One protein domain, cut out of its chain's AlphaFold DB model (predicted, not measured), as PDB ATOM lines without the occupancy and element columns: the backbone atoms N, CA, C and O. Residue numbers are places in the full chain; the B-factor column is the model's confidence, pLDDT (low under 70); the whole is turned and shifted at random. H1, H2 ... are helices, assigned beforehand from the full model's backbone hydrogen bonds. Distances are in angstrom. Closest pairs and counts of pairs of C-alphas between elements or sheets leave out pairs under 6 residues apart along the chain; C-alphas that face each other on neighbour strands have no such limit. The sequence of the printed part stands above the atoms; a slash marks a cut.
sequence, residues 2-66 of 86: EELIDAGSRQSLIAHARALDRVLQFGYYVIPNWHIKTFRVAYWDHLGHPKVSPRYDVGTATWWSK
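What this domain is: This is residues 2 to 66 of the 86 residues of an uncharacterized protein of Pseudomonas fluorescens (UniProt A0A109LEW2). This model has little regular structure: one long helix, H2, with the short helix H1 folded back on its first part, makes one end, and a long unnamed stretch leads away to a loose loop at the other. There residues 47 to 48 and 64 to 65 form a short antiparallel pairing. The printed part has 65 residues, with H1 then H2 and no named strand; the class is all helix, with 21 residues in named elements. It is extended, radius of gyration of the C-alphas 18.5 A, and only just flat, spanning 49 by 32 by 15 A.

How they stand to each other: H2, residues 10 to 26, touches H1, residues 2 to 5, with residues 12 to 17 alone; the closest C-alphas, of His 16 and Leu 4, are 5.5 A apart. In H2 every O i to N i+4 pair is within hydrogen-bond range; H1 is too short for one.

Where its parts are: H2 is 24.8 A long, from C-alpha 10 at (-38.909, -14.318, 9.657) to C-alpha 26 at (-24.088, -33.560, 4.641). H1, 5.3 A long, begins at (-38.032, -22.109, -3.466).

The domain as a whole: The C-alphas farthest apart, Gly 27 and Lys 66, are 51.1 A apart. Residues 21 to 37, of which 21 to 26 belong to H2, stand free. The H1 to H2 link is tight. The printed part has no cut, and no printed residue is under 70 in pLDDT.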
ATOM      1  N   GLU A   2     -36.874 -22.981  -3.197       80.38
ATOM      2  CA  GLU A   2     -38.032 -22.109  -3.466       80.38
ATOM      3  C   GLU A   2     -38.698 -21.579  -2.184       80.38
ATOM      4  O   GLU A   2     -38.789 -20.376  -1.981       80.38
ATOM      5  N   GLU A   3     -38.972 -22.461  -1.219       83.44
ATOM      6  CA  GLU A   3     -39.580 -22.091   0.072       83.44
ATOM      7  C   GLU A   3     -38.743 -21.121   0.929       83.44
ATOM      8  O   GLU A   3     -39.286 -20.424   1.784       83.44
ATOM      9  N   LEU A   4     -37.417 -21.062   0.729       86.69
ATOM     10  CA  LEU A   4     -36.559 -20.089   1.415       86.69
ATOM     11  C   LEU A   4     -36.736 -18.689   0.814       86.69
ATOM     12  O   LEU A   4     -36.729 -17.707   1.552       86.69
ATOM     13  N   ILE A   5     -36.857 -18.619  -0.514       87.12
ATOM     14  CA  ILE A   5     -37.012 -17.374  -1.274       87.12
ATOM     15  C   ILE A   5     -38.410 -16.795  -1.022       87.12
ATOM     16  O   ILE A   5     -38.536 -15.604  -0.747       87.12
ATOM     17  N   ASP A   6     -39.425 -17.657  -0.993       91.06
ATOM     18  CA  ASP A   6     -40.832 -17.278  -0.823       91.06
ATOM     19  C   ASP A   6     -41.279 -17.186   0.649       91.06
ATOM     20  O   ASP A   6     -42.467 -17.038   0.952       91.06
ATOM     21  N   ALA A   7     -40.354 -17.291   1.608       89.50
ATOM     22  CA  ALA A   7     -40.687 -17.328   3.027       89.50
ATOM     23  C   ALA A   7     -41.388 -16.035   3.499       89.50
ATOM     24  O   ALA A   7     -40.751 -15.016   3.766       89.50
ATOM     25  N   GLY A   8     -42.703 -16.103   3.722       89.25
ATOM     26  CA  GLY A   8     -43.528 -14.953   4.130       89.25
ATOM     27  C   GLY A   8     -43.348 -14.465   5.576       89.25
ATOM     28  O   GLY A   8     -44.006 -13.516   5.994       89.25
ATOM     29  N   SER A   9     -42.489 -15.102   6.380       93.44
ATOM     30  CA  SER A   9     -42.216 -14.672   7.756       93.44
ATOM     31  C   SER A   9     -40.778 -14.950   8.180       93.44
ATOM     32  O   SER A   9     -40.129 -15.889   7.715       93.44
ATOM     33  N   ARG A  10     -40.278 -14.166   9.145       91.62
ATOM     34  CA  ARG A  10     -38.909 -14.318   9.657       91.62
ATOM     35  C   ARG A  10     -38.662 -15.689  10.290       91.62
ATOM     36  O   ARG A  10     -37.574 -16.237  10.143       91.62
ATOM     37  N   GLN A  11     -39.643 -16.228  11.010       94.50
ATOM     38  CA  GLN A  11     -39.518 -17.543  11.640       94.50
ATOM     39  C   GLN A  11     -39.434 -18.650  10.587       94.50
ATOM     40  O   GLN A  11     -38.565 -19.515  10.692       94.50
ATOM     41  N   SER A  12     -40.273 -18.564   9.548       93.81
ATOM     42  CA  SER A  12     -40.235 -19.479   8.408       93.81
ATOM     43  C   SER A  12     -38.879 -19.420   7.698       93.81
ATOM     44  O   SER A  12     -38.227 -20.449   7.528       93.81
ATOM     45  N   LEU A  13     -38.376 -18.218   7.395       94.44
ATOM     46  CA  LEU A  13     -37.065 -18.031   6.764       94.44
ATOM     47  C   LEU A  13     -35.932 -18.689   7.573       94.44
ATOM     48  O   LEU A  13     -35.073 -19.368   7.013       94.44
ATOM     49  N   ILE A  14     -35.934 -18.528   8.902       95.44
ATOM     50  CA  ILE A  14     -34.923 -19.138   9.781       95.44
ATOM     51  C   ILE A  14     -34.995 -20.670   9.734       95.44
ATOM     52  O   ILE A  14     -33.949 -21.322   9.711       95.44
ATOM     53  N   ALA A  15     -36.199 -21.248   9.744       95.31
ATOM     54  CA  ALA A  15     -36.376 -22.697   9.694       95.31
ATOM     55  C   ALA A  15     -35.828 -23.279   8.381       95.31
ATOM     56  O   ALA A  15     -34.994 -24.188   8.422       95.31
ATOM     57  N   HIS A  16     -36.201 -22.691   7.240       95.19
ATOM     58  CA  HIS A  16     -35.719 -23.116   5.923       95.19
ATOM     59  C   HIS A  16     -34.202 -22.922   5.770       95.19
ATOM     60  O   HIS A  16     -33.518 -23.828   5.294       95.19
ATOM     61  N   ALA A  17     -33.638 -21.803   6.244       95.00
ATOM     62  CA  ALA A  17     -32.193 -21.558   6.180       95.00
ATOM     63  C   ALA A  17     -31.399 -22.607   6.976       95.00
ATOM     64  O   ALA A  17     -30.385 -23.121   6.508       95.00
ATOM     65  N   ARG A  18     -31.893 -22.982   8.165       95.25
ATOM     66  CA  ARG A  18     -31.287 -24.039   8.990       95.25
ATOM     67  C   ARG A  18     -31.427 -25.432   8.375       95.25
ATOM     68  O   ARG A  18     -30.582 -26.287   8.634       95.25
ATOM     69  N   ALA A  19     -32.510 -25.706   7.653       94.94
ATOM     70  CA  ALA A  19     -32.671 -26.970   6.940       94.94
ATOM     71  C   ALA A  19     -31.668 -27.061   5.780       94.94
ATOM     72  O   ALA A  19     -30.976 -28.069   5.647       94.94
ATOM     73  N   LEU A  20     -31.518 -25.973   5.016       94.12
ATOM     74  CA  LEU A  20     -30.551 -25.875   3.924       94.12
ATOM     75  C   LEU A  20     -29.107 -26.053   4.413       94.12
ATOM     76  O   LEU A  20     -28.371 -26.855   3.846       94.12
ATOM     77  N   ASP A  21     -28.725 -25.373   5.497       94.50
ATOM     78  CA  ASP A  21     -27.383 -25.472   6.087       94.50
ATOM     79  C   ASP A  21     -26.992 -26.920   6.444       94.50
ATOM     80  O   ASP A  21     -25.853 -27.336   6.230       94.50
ATOM     81  N   ARG A  22     -27.945 -27.737   6.917       94.25
ATOM     82  CA  ARG A  22     -27.700 -29.162   7.200       94.25
ATOM     83  C   ARG A  22     -27.440 -29.959   5.929       94.25
ATOM     84  O   ARG A  22     -26.485 -30.725   5.888       94.25
ATOM     85  N   VAL A  23     -28.266 -29.778   4.898       94.00
ATOM     86  CA  VAL A  23     -28.110 -30.492   3.618       94.00
ATOM     87  C   VAL A  23     -26.762 -30.161   2.972       94.00
ATOM     88  O   VAL A  23     -26.077 -31.065   2.496       94.00
ATOM     89  N   LEU A  24     -26.341 -28.893   3.019       92.94
ATOM     90  CA  LEU A  24     -25.042 -28.469   2.493       92.94
ATOM     91  C   LEU A  24     -23.867 -29.124   3.235       92.94
ATOM     92  O   LEU A  24     -22.898 -29.536   2.601       92.94
ATOM     93  N   GLN A  25     -23.964 -29.266   4.559       92.25
ATOM     94  CA  GLN A  25     -22.935 -29.941   5.354       92.25
ATOM     95  C   GLN A  25     -22.884 -31.452   5.087       92.25
ATOM     96  O   GLN A  25     -21.795 -32.003   4.946       92.25
ATOM     97  N   PHE A  26     -24.035 -32.123   4.955       93.75
ATOM     98  CA  PHE A  26     -24.088 -33.560   4.641       93.75
ATOM     99  C   PHE A  26     -23.572 -33.897   3.238       93.75
ATOM    100  O   PHE A  26     -23.101 -35.010   3.015       93.75
ATOM    101  N   GLY A  27     -23.655 -32.958   2.294       93.50
ATOM    102  CA  GLY A  27     -23.157 -33.143   0.931       93.50
ATOM    103  C   GLY A  27     -21.649 -32.944   0.761       93.50
ATOM    104  O   GLY A  27     -21.151 -33.146  -0.342       93.50
ATOM    105  N   TYR A  28     -20.921 -32.545   1.814       90.88
ATOM    106  CA  TYR A  28     -19.469 -32.307   1.793       90.88
ATOM    107  C   TYR A  28     -18.988 -31.369   0.665       90.88
ATOM    108  O   TYR A  28     -17.888 -31.527   0.138       90.88
ATOM    109  N   TYR A  29     -19.792 -30.366   0.297       93.44
ATOM    110  CA  TYR A  29     -19.468 -29.447  -0.806       93.44
ATOM    111  C   TYR A  29     -18.296 -28.499  -0.504       93.44
ATOM    112  O   TYR A  29     -17.640 -28.014  -1.423       93.44
ATOM    113  N   VAL A  30     -18.046 -28.201   0.775       91.38
ATOM    114  CA  VAL A  30     -17.003 -27.279   1.246       91.38
ATOM    115  C   VAL A  30     -16.426 -27.810   2.560       91.38
ATOM    116  O   VAL A  30     -17.148 -28.409   3.354       91.38
ATOM    117  N   ILE A  31     -15.140 -27.549   2.817       91.12
ATOM    118  CA  ILE A  31     -14.492 -27.778   4.118       91.12
ATOM    119  C   ILE A  31     -14.375 -26.423   4.841       91.12
ATOM    120  O   ILE A  31     -13.580 -25.580   4.413       91.12
ATOM    121  N   PRO A  32     -15.162 -26.165   5.903       90.56
ATOM    122  CA  PRO A  32     -15.079 -24.912   6.648       90.56
ATOM    123  C   PRO A  32     -13.736 -24.787   7.378       90.56
ATOM    124  O   PRO A  32     -13.281 -25.733   8.012       90.56
ATOM    125  N   ASN A  33     -13.130 -23.599   7.317       93.31
ATOM    126  CA  ASN A  33     -11.907 -23.265   8.051       93.31
ATOM    127  C   ASN A  33     -12.229 -22.298   9.203       93.31
ATOM    128  O   ASN A  33     -12.985 -22.626  10.114       93.31
ATOM    129  N   TRP A  34     -11.680 -21.083   9.153       94.12
ATOM    130  CA  TRP A  34     -11.728 -20.104  10.233       94.12
ATOM    131  C   TRP A  34     -12.262 -18.771   9.730       94.12
ATOM    132  O   TRP A  34     -12.048 -18.393   8.580       94.12
ATOM    133  N   HIS A  35     -12.913 -18.030  10.623       92.81
ATOM    134  CA  HIS A  35     -13.315 -16.655  10.373       92.81
ATOM    135  C   HIS A  35     -13.054 -15.795  11.613       92.81
ATOM    136  O   HIS A  35     -13.061 -16.281  12.747       92.81
ATOM    137  N   ILE A  36     -12.846 -14.498  11.405       94.06
ATOM    138  CA  ILE A  36     -12.784 -13.521  12.490       94.06
ATOM    139  C   ILE A  36     -14.197 -13.017  12.811       94.06
ATOM    140  O   ILE A  36     -15.036 -12.878  11.922       94.06
ATOM    141  N   LYS A  37     -14.486 -12.770  14.093       91.00
ATOM    142  CA  LYS A  37     -15.798 -12.277  14.565       91.00
ATOM    143  C   LYS A  37     -15.887 -10.751  14.655       91.00
ATOM    144  O   LYS A  37     -16.892 -10.229  15.117       91.00
ATOM    145  N   THR A  38     -14.823 -10.050  14.274       90.44
ATOM    146  CA  THR A  38     -14.715  -8.596  14.391       90.44
ATOM    147  C   THR A  38     -14.134  -8.010  13.123       90.44
ATOM    148  O   THR A  38     -13.268  -8.613  12.486       90.44
ATOM    149  N   PHE A  39     -14.552  -6.791  12.818       90.94
ATOM    150  CA  PHE A  39     -13.852  -5.951  11.867       90.94
ATOM    151  C   PHE A  39     -12.650  -5.308  12.561       90.94
ATOM    152  O   PHE A  39     -12.741  -4.887  13.715       90.94
ATOM    153  N   ARG A  40     -11.508  -5.275  11.875       91.56
ATOM    154  CA  ARG A  40     -10.317  -4.537  12.303       91.56
ATOM    155  C   ARG A  40     -10.154  -3.377  11.339       91.56
ATOM    156  O   ARG A  40      -9.849  -3.604  10.174       91.56
ATOM    157  N   VAL A  41     -10.405  -2.165  11.817       91.88
ATOM    158  CA  VAL A  41     -10.394  -0.957  10.991       91.88
ATOM    159  C   VAL A  41      -9.503   0.069  11.669       91.88
ATOM    160  O   VAL A  41      -9.705   0.388  12.838       91.88
ATOM    161  N   ALA A  42      -8.509   0.561  10.937       92.25
ATOM    162  CA  ALA A  42      -7.721   1.716  11.334       92.25
ATOM    163  C   ALA A  42      -8.252   2.934  10.578       92.25
ATOM    164  O   ALA A  42      -8.531   2.845   9.383       92.25
ATOM    165  N   TYR A  43      -8.409   4.055  11.274       91.56
ATOM    166  CA  TYR A  43      -8.899   5.292  10.686       91.56
ATOM    167  C   TYR A  43      -8.232   6.493  11.338       91.56
ATOM    168  O   TYR A  43      -7.753   6.426  12.470       91.56
ATOM    169  N   TRP A  44      -8.176   7.585  10.588       91.31
ATOM    170  CA  TRP A  44      -7.590   8.830  11.051       91.31
ATOM    171  C   TRP A  44      -8.505   9.537  12.048       91.31
ATOM    172  O   TRP A  44      -9.722   9.515  11.891       91.31
ATOM    173  N   ASP A  45      -7.927  10.242  13.022       89.94
ATOM    174  CA  ASP A  45      -8.708  10.903  14.075       89.94
ATOM    175  C   ASP A  45      -9.631  12.021  13.554       89.94
ATOM    176  O   ASP A  45     -10.651  12.320  14.165       89.94
ATOM    177  N   HIS A  46      -9.355  12.596  12.381       90.38
ATOM    178  CA  HIS A  46     -10.266  13.563  11.762       90.38
ATOM    179  C   HIS A  46     -11.562  12.929  11.225       90.38
ATOM    180  O   HIS A  46     -12.485  13.660  10.879       90.38
ATOM    181  N   LEU A  47     -11.674  11.596  11.177       92.50
ATOM    182  CA  LEU A  47     -12.904  10.900  10.800       92.50
ATOM    183  C   LEU A  47     -13.759  10.597  12.038       92.50
ATOM    184  O   LEU A  47     -13.301  10.025  13.029       92.50
ATOM    185  N   GLY A  48     -15.025  10.999  11.980       91.69
ATOM    186  CA  GLY A  48     -16.067  10.643  12.933       91.69
ATOM    187  C   GLY A  48     -16.891   9.458  12.434       91.69
ATOM    188  O   GLY A  48     -17.100   9.295  11.234       91.69
ATOM    189  N   HIS A  49     -17.375   8.637  13.365       93.12
ATOM    190  CA  HIS A  49     -18.281   7.525  13.082       93.12
ATOM    191  C   HIS A  49     -19.307   7.360  14.212       93.12
ATOM    192  O   HIS A  49     -19.076   7.835  15.333       93.12
ATOM    193  N   PRO A  50     -20.462   6.723  13.949       92.00
ATOM    194  CA  PRO A  50     -21.482   6.515  14.968       92.00
ATOM    195  C   PRO A  50     -20.968   5.661  16.134       92.00
ATOM    196  O   PRO A  50     -20.351   4.620  15.934       92.00
ATOM    197  N   LYS A  51     -21.326   6.034  17.374       89.12
ATOM    198  CA  LYS A  51     -20.997   5.245  18.582       89.12
ATOM    199  C   LYS A  51     -21.530   3.805  18.516       89.12
ATOM    200  O   LYS A  51     -20.969   2.911  19.143       89.12
ATOM    201  N   VAL A  52     -22.631   3.599  17.796       91.00
ATOM    202  CA  VAL A  52     -23.230   2.285  17.551       91.00
ATOM    203  C   VAL A  52     -23.092   1.971  16.068       91.00
ATOM    204  O   VAL A  52     -23.748   2.600  15.241       91.00
ATOM    205  N   SER A  53     -22.246   0.996  15.740       88.06
ATOM    206  CA  SER A  53     -22.070   0.529  14.364       88.06
ATOM    207  C   SER A  53     -23.305  -0.235  13.862       88.06
ATOM    208  O   SER A  53     -24.051  -0.805  14.670       88.06
ATOM    209  N   PRO A  54     -23.529  -0.296  12.537       89.81
ATOM    210  CA  PRO A  54     -24.590  -1.113  11.962       89.81
ATOM    211  C   PRO A  54     -24.468  -2.585  12.360       89.81
ATOM    212  O   PRO A  54     -23.381  -3.135  12.510       89.81
ATOM    213  N   ARG A  55     -25.609  -3.265  12.492       89.06
ATOM    214  CA  ARG A  55     -25.653  -4.661  12.956       89.06
ATOM    215  C   ARG A  55     -24.942  -5.650  12.025       89.06
ATOM    216  O   ARG A  55     -24.527  -6.713  12.481       89.06
ATOM    217  N   TYR A  56     -24.871  -5.336  10.736       89.38
ATOM    218  CA  TYR A  56     -24.460  -6.272   9.690       89.38
ATOM    219  C   TYR A  56     -23.273  -5.779   8.856       89.38
ATOM    220  O   TYR A  56     -22.916  -6.441   7.888       89.38
ATOM    221  N   ASP A  57     -22.675  -4.641   9.211       89.88
ATOM    222  CA  ASP A  57     -21.602  -4.029   8.429       89.88
ATOM    223  C   ASP A  57     -20.741  -3.088   9.291       89.88
ATOM    224  O   ASP A  57     -21.172  -2.627  10.349       89.88
ATOM    225  N   VAL A  58     -19.536  -2.772   8.812       89.38
ATOM    226  CA  VAL A  58     -18.677  -1.709   9.355       89.38
ATOM    227  C   VAL A  58     -19.353  -0.341   9.236       89.38
ATOM    228  O   VAL A  58     -19.166   0.512  10.105       89.38
ATOM    229  N   GLY A  59     -20.156  -0.121   8.190       90.88
ATOM    230  CA  GLY A  59     -20.912   1.114   8.022       90.88
ATOM    231  C   GLY A  59     -20.053   2.309   7.636       90.88
ATOM    232  O   GLY A  59     -20.344   3.417   8.075       90.88
ATOM    233  N   THR A  60     -19.004   2.124   6.833       90.94
ATOM    234  CA  THR A  60     -18.097   3.213   6.413       90.94
ATOM    235  C   THR A  60     -18.822   4.354   5.695       90.94
ATOM    236  O   THR A  60     -18.428   5.507   5.824       90.94
ATOM    237  N   ALA A  61     -19.937   4.066   5.018       91.00
ATOM    238  CA  ALA A  61     -20.807   5.075   4.407       91.00
ATOM    239  C   ALA A  61     -21.510   6.001   5.423       91.00
ATOM    240  O   ALA A  61     -22.091   7.008   5.037       91.00
ATOM    241  N   THR A  62     -21.481   5.667   6.716       92.12
ATOM    242  CA  THR A  62     -22.068   6.481   7.796       92.12
ATOM    243  C   THR A  62     -21.061   7.423   8.459       92.12
ATOM    244  O   THR A  62     -21.410   8.096   9.424       92.12
ATOM    245  N   TRP A  63     -19.810   7.437   7.997       93.69
ATOM    246  CA  TRP A  63     -18.724   8.215   8.591       93.69
ATOM    247  C   TRP A  63     -18.647   9.618   7.984       93.69
ATOM    248  O   TRP A  63     -19.127   9.857   6.878       93.69
ATOM    249  N   TRP A  64     -18.030  10.555   8.701       91.94
ATOM    250  CA  TRP A  64     -17.916  11.954   8.276       91.94
ATOM    251  C   TRP A  64     -16.572  12.566   8.673       91.94
ATOM    252  O   TRP A  64     -15.884  12.061   9.558       91.94
ATOM    253  N   SER A  65     -16.208  13.688   8.050       92.06
ATOM    254  CA  SER A  65     -15.088  14.509   8.518       92.06
ATOM    255  C   SER A  65     -15.526  15.333   9.727       92.06
ATOM    256  O   SER A  65     -16.518  16.060   9.655       92.06
ATOM    257  N   LYS A  66     -14.797  15.239  10.840       91.25
ATOM    258  CA  LYS A  66     -14.999  16.117  11.998       91.25
ATOM    259  C   LYS A  66     -14.683  17.566  11.579       91.25
ATOM    260  O   LYS A  66     -13.690  17.768  10.880       91.25
TER     261      LYS A  66